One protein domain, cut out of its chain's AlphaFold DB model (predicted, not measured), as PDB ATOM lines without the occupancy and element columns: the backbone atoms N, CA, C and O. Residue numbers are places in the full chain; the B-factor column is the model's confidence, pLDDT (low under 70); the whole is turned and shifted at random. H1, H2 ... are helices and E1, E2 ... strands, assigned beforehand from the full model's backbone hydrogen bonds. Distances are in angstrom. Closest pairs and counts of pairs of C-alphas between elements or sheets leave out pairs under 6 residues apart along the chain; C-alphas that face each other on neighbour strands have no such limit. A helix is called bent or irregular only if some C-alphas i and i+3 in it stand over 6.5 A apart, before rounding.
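AT A GLANCE: This is residues 2 to 108 of the 109 residues of an uncharacterized protein of Rhodobacter blasticus DSM 2131 (UniProt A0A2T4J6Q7). A sheet of four strands, E1 to E4, curls round one helix, H3, making a small head, and from this head the long helix H1 sticks out as an arm, its residues 2 to 19 standing free. H4 folds back beside H3, and the short H2 packs on E1. The printed part has 107 residues, mixed in class, with four named helices and then four named strands, H1 H2 H3 H4 E1 E2 E3 E4; the sheet, order E1 E2 E3 E4, is antiparallel and a meander, each strand the antiparallel neighbour of the one before. The whole is loose, with a radius of gyration of the C-alphas of 17.0 A and spans of 62 by 37 by 22 A.

HOW THE PARTS SIT: Start in H1, residues 2 to 23, which touches H3, residues 34 to 47, only at their ends; the closest C-alphas are those of Val 23 and Lys 34, 5.6 A apart. Next look at H2, residues 25 to 29, which is on the sheet of E1, residues 62 to 71, E2, residues 77 to 84, E3, residues 91 to 99, and E4, residues 105 to 107; its height over the sheet is 7.5 A. H3 on one face of this strongly twisted sheet gives two layers, helix and sheet; its closest C-alphas to E1 are Ile 38 and Val 63, 5.8 A, and to E4 Val 40 and Thr 106, 5.9 A. H3 and H4, residues 52 to 60, form a helical hairpin, opposite ways at a shallow tilt of 8 degrees, and the C-alphas of Ala 46 and Ala 55 are closest, 4.2 A. E1 bends by 70 degrees at residue 67. Within hydrogen-bond range you will find N 64 and O 82, 2.8 A, in hairpin E1 and E2; N 79 and O 95, 2.8 A, in hairpin E2 and E3; and N 98 and O 106, 2.9 A, in hairpin E3 and E4. Every O i to N i+4 pair is within range in H3 and H4, against 15 of 18 in H1 and 0 of 1 in H2, where 2 of 2 O i to N i+3 pairs are.

IN THESE COORDINATES: Find C-alpha 2 at (-9.442, 2.247, 43.497); H1 runs 32.4 A from there and is only just irregular, with C-alphas 6 and 9 6.6 A apart. H3 starts at C-alpha 34 (-29.048, -29.009, 36.854) and covers 19.9 A, H4 12.5 A. E1 covers 24.2 A, E2 21.6 A and E3 24.9 A; E4 ends at C-alpha 107 (-31.396, -42.689, 35.176).

THE WHOLE: The C-alphas of Lys 2 and Pro 50 are the two farthest apart, 62.4 A. The printed part has no cut and no long link. The pLDDT is under 70 at residues 2 to 7, 17 and 20 to 22.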
ATOM      1  N   LYS A   2      -8.417   2.380  42.429       53.53
ATOM      2  CA  LYS A   2      -9.442   2.247  43.497       53.53
ATOM      3  C   LYS A   2     -10.801   1.681  43.034       53.53
ATOM      4  O   LYS A   2     -11.477   1.034  43.823       53.53
ATOM      5  N   THR A   3     -11.195   1.889  41.778       58.12
ATOM      6  CA  THR A   3     -12.474   1.394  41.223       58.12
ATOM      7  C   THR A   3     -12.440  -0.106  40.908       58.12
ATOM      8  O   THR A   3     -13.419  -0.804  41.144       58.12
ATOM      9  N   PHE A   4     -11.290  -0.619  40.459       55.94
ATOM     10  CA  PHE A   4     -11.095  -2.039  40.133       55.94
ATOM     11  C   PHE A   4     -11.155  -2.922  41.393       55.94
ATOM     12  O   PHE A   4     -11.783  -3.976  41.383       55.94
ATOM     13  N   LEU A   5     -10.595  -2.441  42.512       60.38
ATOM     14  CA  LEU A   5     -10.630  -3.140  43.804       60.38
ATOM     15  C   LEU A   5     -12.039  -3.173  44.432       60.38
ATOM     16  O   LEU A   5     -12.365  -4.105  45.158       60.38
ATOM     17  N   LYS A   6     -12.888  -2.174  44.140       60.91
ATOM     18  CA  LYS A   6     -14.281  -2.104  44.623       60.91
ATOM     19  C   LYS A   6     -15.246  -2.975  43.815       60.91
ATOM     20  O   LYS A   6     -16.236  -3.442  44.366       60.91
ATOM     21  N   LEU A   7     -14.962  -3.193  42.530       67.56
ATOM     22  CA  LEU A   7     -15.777  -4.040  41.651       67.56
ATOM     23  C   LEU A   7     -15.439  -5.527  41.784       67.56
ATOM     24  O   LEU A   7     -16.313  -6.359  41.571       67.56
ATOM     25  N   PHE A   8     -14.211  -5.869  42.180       74.56
ATOM     26  CA  PHE A   8     -13.781  -7.254  42.374       74.56
ATOM     27  C   PHE A   8     -14.733  -8.102  43.246       74.56
ATOM     28  O   PHE A   8     -15.167  -9.149  42.769       74.56
ATOM     29  N   PRO A   9     -15.150  -7.678  44.460       77.88
ATOM     30  CA  PRO A   9     -16.093  -8.466  45.256       77.88
ATOM     31  C   PRO A   9     -17.467  -8.602  44.584       77.88
ATOM     32  O   PRO A   9     -18.078  -9.662  44.670       77.88
ATOM     33  N   LEU A  10     -17.937  -7.578  43.863       78.75
ATOM     34  CA  LEU A  10     -19.205  -7.631  43.129       78.75
ATOM     35  C   LEU A  10     -19.144  -8.648  41.978       78.75
ATOM     36  O   LEU A  10     -20.073  -9.430  41.793       78.75
ATOM     37  N   VAL A  11     -18.033  -8.669  41.237       81.38
ATOM     38  CA  VAL A  11     -17.786  -9.628  40.150       81.38
ATOM     39  C   VAL A  11     -17.700 -11.053  40.693       81.38
ATOM     40  O   VAL A  11     -18.286 -11.960  40.108       81.38
ATOM     41  N   VAL A  12     -17.039 -11.260  41.837       82.88
ATOM     42  CA  VAL A  12     -16.962 -12.576  42.489       82.88
ATOM     43  C   VAL A  12     -18.345 -13.049  42.946       82.88
ATOM     44  O   VAL A  12     -18.719 -14.182  42.658       82.88
ATOM     45  N   VAL A  13     -19.144 -12.191  43.589       82.38
ATOM     46  CA  VAL A  13     -20.513 -12.541  44.010       82.38
ATOM     47  C   VAL A  13     -21.404 -12.848  42.804       82.38
ATOM     48  O   VAL A  13     -22.125 -13.843  42.819       82.38
ATOM     49  N   ALA A  14     -21.323 -12.052  41.734       77.19
ATOM     50  CA  ALA A  14     -22.076 -12.296  40.505       77.19
ATOM     51  C   ALA A  14     -21.670 -13.615  39.825       77.19
ATOM     52  O   ALA A  14     -22.534 -14.370  39.380       77.19
ATOM     53  N   ALA A  15     -20.372 -13.934  39.794       77.62
ATOM     54  CA  ALA A  15     -19.872 -15.194  39.253       77.62
ATOM     55  C   ALA A  15     -20.330 -16.397  40.091       77.62
ATOM     56  O   ALA A  15     -20.801 -17.388  39.538       77.62
ATOM     57  N   LEU A  16     -20.260 -16.303  41.423       76.19
ATOM     58  CA  LEU A  16     -20.736 -17.353  42.325       76.19
ATOM     59  C   LEU A  16     -22.247 -17.567  42.202       76.19
ATOM     60  O   LEU A  16     -22.692 -18.712  42.162       76.19
ATOM     61  N   ALA A  17     -23.027 -16.492  42.070       68.31
ATOM     62  CA  ALA A  17     -24.455 -16.586  41.791       68.31
ATOM     63  C   ALA A  17     -24.708 -17.286  40.445       68.31
ATOM     64  O   ALA A  17     -25.491 -18.231  40.387       68.31
ATOM     65  N   ALA A  18     -24.004 -16.901  39.377       70.00
ATOM     66  CA  ALA A  18     -24.136 -17.543  38.069       70.00
ATOM     67  C   ALA A  18     -23.795 -19.045  38.114       70.00
ATOM     68  O   ALA A  18     -24.526 -19.864  37.553       70.00
ATOM     69  N   ILE A  19     -22.738 -19.431  38.835       70.00
ATOM     70  CA  ILE A  19     -22.367 -20.837  39.054       70.00
ATOM     71  C   ILE A  19     -23.462 -21.560  39.849       70.00
ATOM     72  O   ILE A  19     -23.907 -22.632  39.450       70.00
ATOM     73  N   TRP A  20     -23.963 -20.963  40.930       67.56
ATOM     74  CA  TRP A  20     -25.037 -21.539  41.740       67.56
ATOM     75  C   TRP A  20     -26.317 -21.781  40.930       67.56
ATOM     76  O   TRP A  20     -26.948 -22.836  41.038       67.56
ATOM     77  N   PHE A  21     -26.691 -20.830  40.072       68.06
ATOM     78  CA  PHE A  21     -27.883 -20.947  39.237       68.06
ATOM     79  C   PHE A  21     -27.737 -21.986  38.124       68.06
ATOM     80  O   PHE A  21     -28.727 -22.660  37.833       68.06
ATOM     81  N   THR A  22     -26.543 -22.151  37.548       66.69
ATOM     82  CA  THR A  22     -26.281 -23.060  36.415       66.69
ATOM     83  C   THR A  22     -25.959 -24.486  36.849       66.69
ATOM     84  O   THR A  22     -26.471 -25.446  36.273       66.69
ATOM     85  N   VAL A  23     -25.140 -24.641  37.885       75.69
ATOM     86  CA  VAL A  23     -24.663 -25.937  38.368       75.69
ATOM     87  C   VAL A  23     -25.666 -26.538  39.354       75.69
ATOM     88  O   VAL A  23     -25.985 -27.718  39.268       75.69
ATOM     89  N   GLY A  24     -26.268 -25.714  40.212       75.44
ATOM     90  CA  GLY A  24     -27.178 -26.159  41.261       75.44
ATOM     91  C   GLY A  24     -26.461 -26.668  42.516       75.44
ATOM     92  O   GLY A  24     -25.294 -27.059  42.469       75.44
ATOM     93  N   PRO A  25     -27.161 -26.663  43.661       76.94
ATOM     94  CA  PRO A  25     -26.546 -26.883  44.968       76.94
ATOM     95  C   PRO A  25     -26.130 -28.344  45.203       76.94
ATOM     96  O   PRO A  25     -25.236 -28.608  46.002       76.94
ATOM     97  N   SER A  26     -26.717 -29.297  44.470       80.38
ATOM     98  CA  SER A  26     -26.433 -30.732  44.593       80.38
ATOM     99  C   SER A  26     -24.976 -31.090  44.283       80.38
ATOM    100  O   SER A  26     -24.432 -32.015  44.882       80.38
ATOM    101  N   VAL A  27     -24.307 -30.330  43.407       82.88
ATOM    102  CA  VAL A  27     -22.900 -30.573  43.042       82.88
ATOM    103  C   VAL A  27     -21.950 -30.371  44.220       82.88
ATOM    104  O   VAL A  27     -20.944 -31.073  44.312       82.88
ATOM    105  N   LEU A  28     -22.293 -29.498  45.174       80.88
ATOM    106  CA  LEU A  28     -21.496 -29.295  46.391       80.88
ATOM    107  C   LEU A  28     -21.440 -30.547  47.276       80.88
ATOM    108  O   LEU A  28     -20.522 -30.696  48.077       80.88
ATOM    109  N   TYR A  29     -22.388 -31.466  47.093       83.12
ATOM    110  CA  TYR A  29     -22.482 -32.735  47.813       83.12
ATOM    111  C   TYR A  29     -22.139 -33.942  46.920       83.12
ATOM    112  O   TYR A  29     -22.469 -35.082  47.249       83.12
ATOM    113  N   GLY A  30     -21.486 -33.703  45.775       85.56
ATOM    114  CA  GLY A  30     -21.125 -34.735  44.799       85.56
ATOM    115  C   GLY A  30     -22.284 -35.223  43.922       85.56
ATOM    116  O   GLY A  30     -22.145 -36.247  43.256       85.56
ATOM    117  N   GLY A  31     -23.416 -34.516  43.932       87.19
ATOM    118  CA  GLY A  31     -24.596 -34.814  43.122       87.19
ATOM    119  C   GLY A  31     -24.534 -34.259  41.693       87.19
ATOM    120  O   GLY A  31     -23.541 -33.636  41.302       87.19
ATOM    121  N   PRO A  32     -25.592 -34.481  40.894       90.69
ATOM    122  CA  PRO A  32     -25.664 -34.023  39.510       90.69
ATOM    123  C   PRO A  32     -25.838 -32.505  39.419       90.69
ATOM    124  O   PRO A  32     -26.442 -31.879  40.294       90.69
ATOM    125  N   LYS A  33     -25.354 -31.908  38.323       90.88
ATOM    126  CA  LYS A  33     -25.695 -30.516  37.987       90.88
ATOM    127  C   LYS A  33     -27.092 -30.431  37.381       90.88
ATOM    128  O   LYS A  33     -27.586 -31.398  36.805       90.88
ATOM    129  N   LYS A  34     -27.707 -29.246  37.424       89.81
ATOM    130  CA  LYS A  34     -29.048 -29.009  36.854       89.81
ATOM    131  C   LYS A  34     -29.187 -29.466  35.405       89.81
ATOM    132  O   LYS A  34     -30.207 -30.047  35.057       89.81
ATOM    133  N   SER A  35     -28.174 -29.236  34.570       89.62
ATOM    134  CA  SER A  35     -28.213 -29.673  33.169       89.62
ATOM    135  C   SER A  35     -28.284 -31.192  33.024       89.62
ATOM    136  O   SER A  35     -28.954 -31.670  32.117       89.62
ATOM    137  N   ASP A  36     -27.618 -31.939  33.910       91.62
ATOM    138  CA  ASP A  36     -27.625 -33.406  33.879       91.62
ATOM    139  C   ASP A  36     -28.985 -33.930  34.329       91.62
ATOM    140  O   ASP A  36     -29.547 -34.805  33.681       91.62
ATOM    141  N   ILE A  37     -29.559 -33.317  35.372       91.50
ATOM    142  CA  ILE A  37     -30.928 -33.598  35.818       91.50
ATOM    143  C   ILE A  37     -31.906 -33.403  34.653       91.50
ATOM    144  O   ILE A  37     -32.645 -34.318  34.312       91.50
ATOM    145  N   ILE A  38     -31.854 -32.247  33.980       91.38
ATOM    146  CA  ILE A  38     -32.724 -31.940  32.835       91.38
ATOM    147  C   ILE A  38     -32.535 -32.948  31.695       91.38
ATOM    148  O   ILE A  38     -33.520 -33.434  31.138       91.38
ATOM    149  N   ALA A  39     -31.287 -33.255  31.333       90.94
ATOM    150  CA  ALA A  39     -30.978 -34.163  30.234       90.94
ATOM    151  C   ALA A  39     -31.484 -35.584  30.511       90.94
ATOM    152  O   ALA A  39     -32.160 -36.170  29.662       90.94
ATOM    153  N   VAL A  40     -31.215 -36.114  31.707       91.81
ATOM    154  CA  VAL A  40     -31.676 -37.446  32.112       91.81
ATOM    155  C   VAL A  40     -33.199 -37.488  32.177       91.81
ATOM    156  O   VAL A  40     -33.791 -38.379  31.576       91.81
ATOM    157  N   THR A  41     -33.851 -36.506  32.808       92.44
ATOM    158  CA  THR A  41     -35.319 -36.454  32.891       92.44
ATOM    159  C   THR A  41     -35.967 -36.461  31.508       92.44
ATOM    160  O   THR A  41     -36.859 -37.268  31.265       92.44
ATOM    161  N   ARG A  42     -35.497 -35.627  30.568       90.88
ATOM    162  CA  ARG A  42     -36.020 -35.620  29.189       90.88
ATOM    163  C   ARG A  42     -35.800 -36.945  28.475       90.88
ATOM    164  O   ARG A  42     -36.690 -37.407  27.767       90.88
ATOM    165  N   THR A  43     -34.626 -37.544  28.657       89.12
ATOM    166  CA  THR A  43     -34.279 -38.826  28.032       89.12
ATOM    167  C   THR A  43     -35.210 -39.931  28.521       89.12
ATOM    168  O   THR A  43     -35.770 -40.651  27.701       89.12
ATOM    169  N   VAL A  44     -35.444 -40.014  29.836       89.12
ATOM    170  CA  VAL A  44     -36.379 -40.981  30.428       89.12
ATOM    171  C   VAL A  44     -37.793 -40.731  29.933       89.12
ATOM    172  O   VAL A  44     -38.405 -41.647  29.403       89.12
ATOM    173  N   MET A  45     -38.292 -39.494  30.026       89.56
ATOM    174  CA  MET A  45     -39.650 -39.173  29.583       89.56
ATOM    175  C   MET A  45     -39.888 -39.527  28.112       89.56
ATOM    176  O   MET A  45     -40.947 -40.047  27.776       89.56
ATOM    177  N   ALA A  46     -38.916 -39.254  27.237       87.94
ATOM    178  CA  ALA A  46     -39.013 -39.614  25.828       87.94
ATOM    179  C   ALA A  46     -38.951 -41.137  25.614       87.94
ATOM    180  O   ALA A  46     -39.655 -41.649  24.751       87.94
ATOM    181  N   ALA A  47     -38.138 -41.856  26.396       87.88
ATOM    182  CA  ALA A  47     -38.003 -43.311  26.312       87.88
ATOM    183  C   ALA A  47     -39.219 -44.071  26.870       87.88
ATOM    184  O   ALA A  47     -39.534 -45.152  26.383       87.88
ATOM    185  N   THR A  48     -39.906 -43.518  27.874       86.50
ATOM    186  CA  THR A  48     -41.086 -44.131  28.510       86.50
ATOM    187  C   THR A  48     -42.412 -43.633  27.937       86.50
ATOM    188  O   THR A  48     -43.473 -44.027  28.421       86.50
ATOM    189  N   ALA A  49     -42.386 -42.729  26.954       87.62
ATOM    190  CA  ALA A  49     -43.599 -42.226  26.325       87.62
ATOM    191  C   ALA A  49     -44.320 -43.358  25.565       87.62
ATOM    192  O   ALA A  49     -43.672 -44.125  24.852       87.62
ATOM    193  N   PRO A  50     -45.657 -43.469  25.679       85.00
ATOM    194  CA  PRO A  50     -46.402 -44.573  25.072       85.00
ATOM    195  C   PRO A  50     -46.537 -44.439  23.547       85.00
ATOM    196  O   PRO A  50     -46.826 -45.424  22.871       85.00
ATOM    197  N   ASP A  51     -46.317 -43.243  22.995       90.00
ATOM    198  CA  ASP A  51     -46.338 -42.978  21.559       90.00
ATOM    199  C   ASP A  51     -45.337 -41.879  21.158       90.00
ATOM    200  O   ASP A  51     -44.792 -41.146  21.990       90.00
ATOM    201  N   ALA A  52     -45.099 -41.763  19.848       87.94
ATOM    202  CA  ALA A  52     -44.121 -40.836  19.287       87.94
ATOM    203  C   ALA A  52     -44.496 -39.353  19.470       87.94
ATOM    204  O   ALA A  52     -43.603 -38.519  19.603       87.94
ATOM    205  N   ALA A  53     -45.786 -39.007  19.502       85.62
ATOM    206  CA  ALA A  53     -46.212 -37.622  19.692       85.62
ATOM    207  C   ALA A  53     -45.929 -37.161  21.129       85.62
ATOM    208  O   ALA A  53     -45.436 -36.051  21.341       85.62
ATOM    209  N   LEU A  54     -46.155 -38.037  22.112       82.69
ATOM    210  CA  LEU A  54     -45.793 -37.783  23.504       82.69
ATOM    211  C   LEU A  54     -44.277 -37.796  23.728       82.69
ATOM    212  O   LEU A  54     -43.782 -36.988  24.515       82.69
ATOM    213  N   ALA A  55     -43.522 -38.631  23.007       85.81
ATOM    214  CA  ALA A  55     -42.060 -38.605  23.051       85.81
ATOM    215  C   ALA A  55     -41.490 -37.267  22.538       85.81
ATOM    216  O   ALA A  55     -40.575 -36.704  23.141       85.81
ATOM    217  N   GLU A  56     -42.051 -36.716  21.457       86.75
ATOM    218  CA  GLU A  56     -41.669 -35.393  20.948       86.75
ATOM    219  C   GLU A  56     -42.093 -34.264  21.899       86.75
ATOM    220  O   GLU A  56     -41.301 -33.361  22.189       86.75
ATOM    221  N   ALA A  57     -43.294 -34.344  22.477       84.81
ATOM    222  CA  ALA A  57     -43.740 -33.395  23.494       84.81
ATOM    223  C   ALA A  57     -42.837 -33.415  24.743       84.81
ATOM    224  O   ALA A  57     -42.527 -32.362  25.299       84.81
ATOM    225  N   ALA A  58     -42.354 -34.593  25.150       84.50
ATOM    226  CA  ALA A  58     -41.404 -34.759  26.246       84.50
ATOM    227  C   ALA A  58     -40.040 -34.111  25.958       84.50
ATOM    228  O   ALA A  58     -39.447 -33.498  26.847       84.50
ATOM    229  N   LYS A  59     -39.549 -34.176  24.711       85.44
ATOM    230  CA  LYS A  59     -38.314 -33.479  24.303       85.44
ATOM    231  C   LYS A  59     -38.467 -31.959  24.367       85.44
ATOM    232  O   LYS A  59     -37.531 -31.268  24.773       85.44
ATOM    233  N   ALA A  60     -39.642 -31.451  24.000       85.88
ATOM    234  CA  ALA A  60     -39.984 -30.030  24.063       85.88
ATOM    235  C   ALA A  60     -40.393 -29.554  25.470       85.88
ATOM    236  O   ALA A  60     -40.564 -28.352  25.686       85.88
ATOM    237  N   ALA A  61     -40.539 -30.466  26.436       87.69
ATOM    238  CA  ALA A  61     -40.965 -30.129  27.784       87.69
ATOM    239  C   ALA A  61     -39.958 -29.204  28.484       87.69
ATOM    240  O   ALA A  61     -38.726 -29.355  28.399       87.69
ATOM    241  N   THR A  62     -40.501 -28.249  29.234       90.75
ATOM    242  CA  THR A  62     -39.720 -27.446  30.171       90.75
ATOM    243  C   THR A  62     -39.514 -28.270  31.431       90.75
ATOM    244  O   THR A  62     -40.482 -28.669  32.068       90.75
ATOM    245  N   VAL A  63     -38.254 -28.543  31.771       90.69
ATOM    246  CA  VAL A  63     -37.874 -29.292  32.972       90.69
ATOM    247  C   VAL A  63     -37.124 -28.350  33.899       90.69
ATOM    248  O   VAL A  63     -36.104 -27.779  33.514       90.69
ATOM    249  N   THR A  64     -37.622 -28.206  35.120       91.81
ATOM    250  CA  THR A  64     -37.065 -27.319  36.138       91.81
ATOM    251  C   THR A  64     -36.623 -28.150  37.339       91.81
ATOM    252  O   THR A  64     -37.469 -28.623  38.093       91.81
ATOM    253  N   PRO A  65     -35.311 -28.351  37.549       90.19
ATOM    254  CA  PRO A  65     -34.817 -29.024  38.743       90.19
ATOM    255  C   PRO A  65     -35.131 -28.219  40.002       90.19
ATOM    256  O   PRO A  65     -34.761 -27.045  40.113       90.19
ATOM    257  N   GLY A  66     -35.780 -28.870  40.958       83.19
ATOM    258  CA  GLY A  66     -36.125 -28.322  42.257       83.19
ATOM    259  C   GLY A  66     -35.010 -28.545  43.276       83.19
ATOM    260  O   GLY A  66     -34.596 -29.674  43.525       83.19
ATOM    261  N   GLY A  67     -34.561 -27.457  43.904       80.38
ATOM    262  CA  GLY A  67     -33.768 -27.489  45.137       80.38
ATOM    263  C   GLY A  67     -32.528 -28.397  45.131       80.38
ATOM    264  O   GLY A  67     -31.730 -28.393  44.193       80.38
ATOM    265  N   LEU A  68     -32.342 -29.100  46.253       81.81
ATOM    266  CA  LEU A  68     -31.271 -30.066  46.502       81.81
ATOM    267  C   LEU A  68     -31.753 -31.485  46.199       81.81
ATOM    268  O   LEU A  68     -32.868 -31.854  46.561       81.81
ATOM    269  N   CYS A  69     -30.879 -32.298  45.608       89.19
ATOM    270  CA  CYS A  69     -31.127 -33.727  45.462       89.19
ATOM    271  C   CYS A  69     -30.768 -34.475  46.751       89.19
ATOM    272  O   CYS A  69     -29.709 -34.235  47.334       89.19
ATOM    273  N   SER A  70     -31.617 -35.414  47.162       90.69
ATOM    274  CA  SER A  70     -31.323 -36.332  48.262       90.69
ATOM    275  C   SER A  70     -30.395 -37.444  47.781       90.69
ATOM    276  O   SER A  70     -30.655 -38.054  46.746       90.69
ATOM    277  N   LYS A  71     -29.317 -37.717  48.518       91.38
ATOM    278  CA  LYS A  71     -28.401 -38.822  48.218       91.38
ATOM    279  C   LYS A  71     -28.901 -40.107  48.875       91.38
ATOM    280  O   LYS A  71     -29.136 -40.128  50.080       91.38
ATOM    281  N   ASN A  72     -28.986 -41.178  48.101       89.69
ATOM    282  CA  ASN A  72     -29.316 -42.514  48.581       89.69
ATOM    283  C   ASN A  72     -28.054 -43.303  48.967       89.69
ATOM    284  O   ASN A  72     -26.935 -42.997  48.540       89.69
ATOM    285  N   ASN A  73     -28.240 -44.365  49.757       87.56
ATOM    286  CA  ASN A  73     -27.149 -45.221  50.241       87.56
ATOM    287  C   ASN A  73     -26.408 -45.964  49.119       87.56
ATOM    288  O   ASN A  73     -25.239 -46.300  49.273       87.56
ATOM    289  N   ASP A  74     -27.067 -46.198  47.985       88.38
ATOM    290  CA  ASP A  74     -26.502 -46.869  46.812       88.38
ATOM    291  C   ASP A  74     -25.704 -45.917  45.892       88.38
ATOM    292  O   ASP A  74     -25.242 -46.321  44.821       88.38
ATOM    293  N   GLY A  75     -25.566 -44.646  46.289       87.00
ATOM    294  CA  GLY A  75     -24.870 -43.607  45.535       87.00
ATOM    295  C   GLY A  75     -25.725 -42.896  44.484       87.00
ATOM    296  O   GLY A  75     -25.203 -42.006  43.808       87.00
ATOM    297  N   SER A  76     -27.008 -43.245  44.348       93.25
ATOM    298  CA  SER A  76     -27.951 -42.497  43.510       93.25
ATOM    299  C   SER A  76     -28.403 -41.192  44.182       93.25
ATOM    300  O   SER A  76     -28.251 -40.997  45.391       93.25
ATOM    301  N   PHE A  77     -28.937 -40.269  43.388       94.25
ATOM    302  CA  PHE A  77     -29.470 -38.986  43.830       94.25
ATOM    303  C   PHE A  77     -30.913 -38.836  43.355       94.25
ATOM    304  O   PHE A  77     -31.172 -38.822  42.156       94.25
ATOM    305  N   ALA A  78     -31.840 -38.684  44.295       92.81
ATOM    306  CA  ALA A  78     -33.238 -38.374  44.035       92.81
ATOM    307  C   ALA A  78     -33.431 -36.850  43.995       92.81
ATOM    308  O   ALA A  78     -33.270 -36.159  45.002       92.81
ATOM    309  N   CYS A  79     -33.759 -36.321  42.823       92.06
ATOM    310  CA  CYS A  79     -33.930 -34.902  42.549       92.06
ATOM    311  C   CYS A  79     -35.400 -34.602  42.245       92.06
ATOM    312  O   CYS A  79     -35.984 -35.233  41.367       92.06
ATOM    313  N   MET A  80     -35.992 -33.613  42.915       91.81
ATOM    314  CA  MET A  80     -37.298 -33.102  42.489       91.81
ATOM    315  C   MET A  80     -37.145 -32.364  41.163       91.81
ATOM    316  O   MET A  80     -36.186 -31.613  40.975       91.81
ATOM    317  N   VAL A  81     -38.082 -32.563  40.246       93.31
ATOM    318  CA  VAL A  81     -38.134 -31.852  38.973       93.31
ATOM    319  C   VAL A  81     -39.578 -31.507  38.648       93.31
ATOM    320  O   VAL A  81     -40.467 -32.349  38.752       93.31
ATOM    321  N   ASP A  82     -39.803 -30.270  38.233       93.38
ATOM    322  CA  ASP A  82     -41.085 -29.826  37.709       93.38
ATOM    323  C   ASP A  82     -41.038 -29.884  36.189       93.38
ATOM    324  O   ASP A  82     -40.140 -29.325  35.552       93.38
ATOM    325  N   VAL A  83     -42.005 -30.573  35.604       92.56
ATOM    326  CA  VAL A  83     -42.116 -30.780  34.168       92.56
ATOM    327  C   VAL A  83     -43.370 -30.094  33.662       92.56
ATOM    328  O   VAL A  83     -44.468 -30.302  34.173       92.56
ATOM    329  N   GLN A  84     -43.205 -29.288  32.621       92.50
ATOM    330  CA  GLN A  84     -44.296 -28.614  31.943       92.50
ATOM    331  C   GLN A  84     -44.247 -28.913  30.449       92.50
ATOM    332  O   GLN A  84     -43.299 -28.547  29.750       92.50
ATOM    333  N   ILE A  85     -45.304 -29.556  29.960       88.44
ATOM    334  CA  ILE A  85     -45.578 -29.734  28.535       88.44
ATOM    335  C   ILE A  85     -46.578 -28.648  28.124       88.44
ATOM    336  O   ILE A  85     -47.477 -28.302  28.893       88.44
ATOM    337  N   ALA A  86     -46.416 -28.072  26.932       84.81
ATOM    338  CA  ALA A  86     -47.304 -27.017  26.450       84.81
ATOM    339  C   ALA A  86     -48.773 -27.484  26.449       84.81
ATOM    340  O   ALA A  86     -49.098 -28.523  25.882       84.81
ATOM    341  N   GLY A  87     -49.655 -26.713  27.094       82.62
ATOM    342  CA  GLY A  87     -51.081 -27.044  27.212       82.62
ATOM    343  C   GLY A  87     -51.437 -28.049  28.316       82.62
ATOM    344  O   GLY A  87     -52.616 -28.343  28.489       82.62
ATOM    345  N   ALA A  88     -50.460 -28.539  29.086       85.69
ATOM    346  CA  ALA A  88     -50.671 -29.417  30.235       85.69
ATOM    347  C   ALA A  88     -50.356 -28.698  31.565       85.69
ATOM    348  O   ALA A  88     -49.558 -27.753  31.590       85.69
ATOM    349  N   PRO A  89     -50.961 -29.129  32.688       87.06
ATOM    350  CA  PRO A  89     -50.557 -28.656  34.006       87.06
ATOM    351  C   PRO A  89     -49.110 -29.063  34.315       87.06
ATOM    352  O   PRO A  89     -48.619 -30.082  33.828       87.06
ATOM    353  N   VAL A  90     -48.438 -28.265  35.149       90.94
ATOM    354  CA  VAL A  90     -47.106 -28.602  35.667       90.94
ATOM    355  C   VAL A  90     -47.209 -29.862  36.525       90.94
ATOM    356  O   VAL A  90     -48.101 -29.969  37.367       90.94
ATOM    357  N   GLN A  91     -46.291 -30.801  36.319       90.00
ATOM    358  CA  GLN A  91     -46.187 -32.030  37.097       90.00
ATOM    359  C   GLN A  91     -44.857 -32.066  37.840       90.00
ATOM    360  O   GLN A  91     -43.797 -31.986  37.222       90.00
ATOM    361  N   SER A  92     -44.915 -32.221  39.159       90.81
ATOM    362  CA  SER A  92     -43.732 -32.454  39.986       90.81
ATOM    363  C   SER A  92     -43.456 -33.951  40.065       90.81
ATOM    364  O   SER A  92     -44.327 -34.733  40.448       90.81
ATOM    365  N   LEU A  93     -42.241 -34.354  39.714       90.44
ATOM    366  CA  LEU A  93     -41.788 -35.740  39.760       90.44
ATOM    367  C   LEU A  93     -40.391 -35.846  40.373       90.44
ATOM    368  O   LEU A  93     -39.695 -34.851  40.574       90.44
ATOM    369  N   VAL A  94     -39.994 -37.069  40.717       90.62
ATOM    370  CA  VAL A  94     -38.674 -37.354  41.281       90.62
ATOM    371  C   VAL A  94     -37.842 -38.055  40.218       90.62
ATOM    372  O   VAL A  94     -38.127 -39.189  39.845       90.62
ATOM    373  N   ALA A  95     -36.807 -37.377  39.733       91.06
ATOM    374  CA  ALA A  95     -35.795 -37.976  38.881       91.06
ATOM    375  C   ALA A  95     -34.725 -38.617  39.767       91.06
ATOM    376  O   ALA A  95     -34.099 -37.928  40.572       91.06
ATOM    377  N   VAL A  96     -34.503 -39.922  39.624       92.94
ATOM    378  CA  VAL A  96     -33.418 -40.620  40.320       92.94
ATOM    379  C   VAL A  96     -32.260 -40.797  39.350       92.94
ATOM    380  O   VAL A  96     -32.428 -41.354  38.267       92.94
ATOM    381  N   LEU A  97     -31.093 -40.271  39.715       94.38
ATOM    382  CA  LEU A  97     -29.903 -40.266  38.875       94.38
ATOM    383  C   LEU A  97     -28.773 -41.040  39.534       94.38
ATOM    384  O   LEU A  97     -28.521 -40.887  40.729       94.38
ATOM    385  N   LYS A  98     -28.027 -41.806  38.744       94.62
ATOM    386  CA  LYS A  98     -26.814 -42.490  39.195       94.62
ATOM    387  C   LYS A  98     -25.641 -42.108  38.311       94.62
ATOM    388  O   LYS A  98     -25.796 -41.905  37.111       94.62
ATOM    389  N   LYS A  99     -24.469 -41.965  38.926       94.06
ATOM    390  CA  LYS A  99     -23.237 -41.657  38.205       94.06
ATOM    391  C   LYS A  99     -22.586 -42.959  37.750       94.06
ATOM    392  O   LYS A  99     -22.237 -43.788  38.590       94.06
ATOM    393  N   GLY A 100     -22.445 -43.127  36.442       90.06
ATOM    394  CA  GLY A 100     -21.726 -44.233  35.824       90.06
ATOM    395  C   GLY A 100     -20.226 -44.192  36.120       90.06
ATOM    396  O   GLY A 100     -19.683 -43.191  36.600       90.06
ATOM    397  N   ALA A 101     -19.539 -45.296  35.820       89.62
ATOM    398  CA  ALA A 101     -18.086 -45.414  35.981       89.62
ATOM    399  C   ALA A 101     -17.302 -44.463  35.052       89.62
ATOM    400  O   ALA A 101     -16.185 -44.063  35.367       89.62
ATOM    401  N   ASP A 102     -17.915 -44.067  33.937       90.06
ATOM    402  CA  ASP A 102     -17.452 -43.042  32.995       90.06
ATOM    403  C   ASP A 102     -17.677 -41.602  33.500       90.06
ATOM    404  O   ASP A 102     -17.272 -40.632  32.860       90.06
ATOM    405  N   GLY A 103     -18.314 -41.447  34.662       85.94
ATOM    406  CA  GLY A 103     -18.645 -40.163  35.259       85.94
ATOM    407  C   GLY A 103     -19.893 -39.494  34.679       85.94
ATOM    408  O   GLY A 103     -20.201 -38.374  35.100       85.94
ATOM    409  N   VAL A 104     -20.610 -40.157  33.767       91.38
ATOM    410  CA  VAL A 104     -21.852 -39.665  33.161       91.38
ATOM    411  C   VAL A 104     -23.029 -39.974  34.083       91.38
ATOM    412  O   VAL A 104     -23.086 -41.024  34.719       91.38
ATOM    413  N   TRP A 105     -23.977 -39.045  34.189       93.12
ATOM    414  CA  TRP A 105     -25.209 -39.271  34.937       93.12
ATOM    415  C   TRP A 105     -26.266 -39.917  34.047       93.12
ATOM    416  O   TRP A 105     -26.556 -39.413  32.963       93.12
ATOM    417  N   THR A 106     -26.872 -40.991  34.534       93.62
ATOM    418  CA  THR A 106     -27.980 -41.692  33.878       93.62
ATOM    419  C   THR A 106     -29.152 -41.824  34.836       93.62
ATOM    420  O   THR A 106     -29.022 -41.550  36.033       93.62
ATOM    421  N   ALA A 107     -30.307 -42.243  34.319       90.81
ATOM    422  CA  ALA A 107     -31.396 -42.689  35.176       90.81
ATOM    423  C   ALA A 107     -30.906 -43.855  36.044       90.81
ATOM    424  O   ALA A 107     -30.152 -44.703  35.563       90.81
ATOM    425  N   ALA A 108     -31.268 -43.841  37.323       85.94
ATOM    426  CA  ALA A 108     -31.111 -45.008  38.178       85.94
ATOM    427  C   ALA A 108     -32.277 -45.968  37.907       85.94
ATOM    428  O   ALA A 108     -33.415 -45.506  37.793       85.94
TER     429      ALA A 108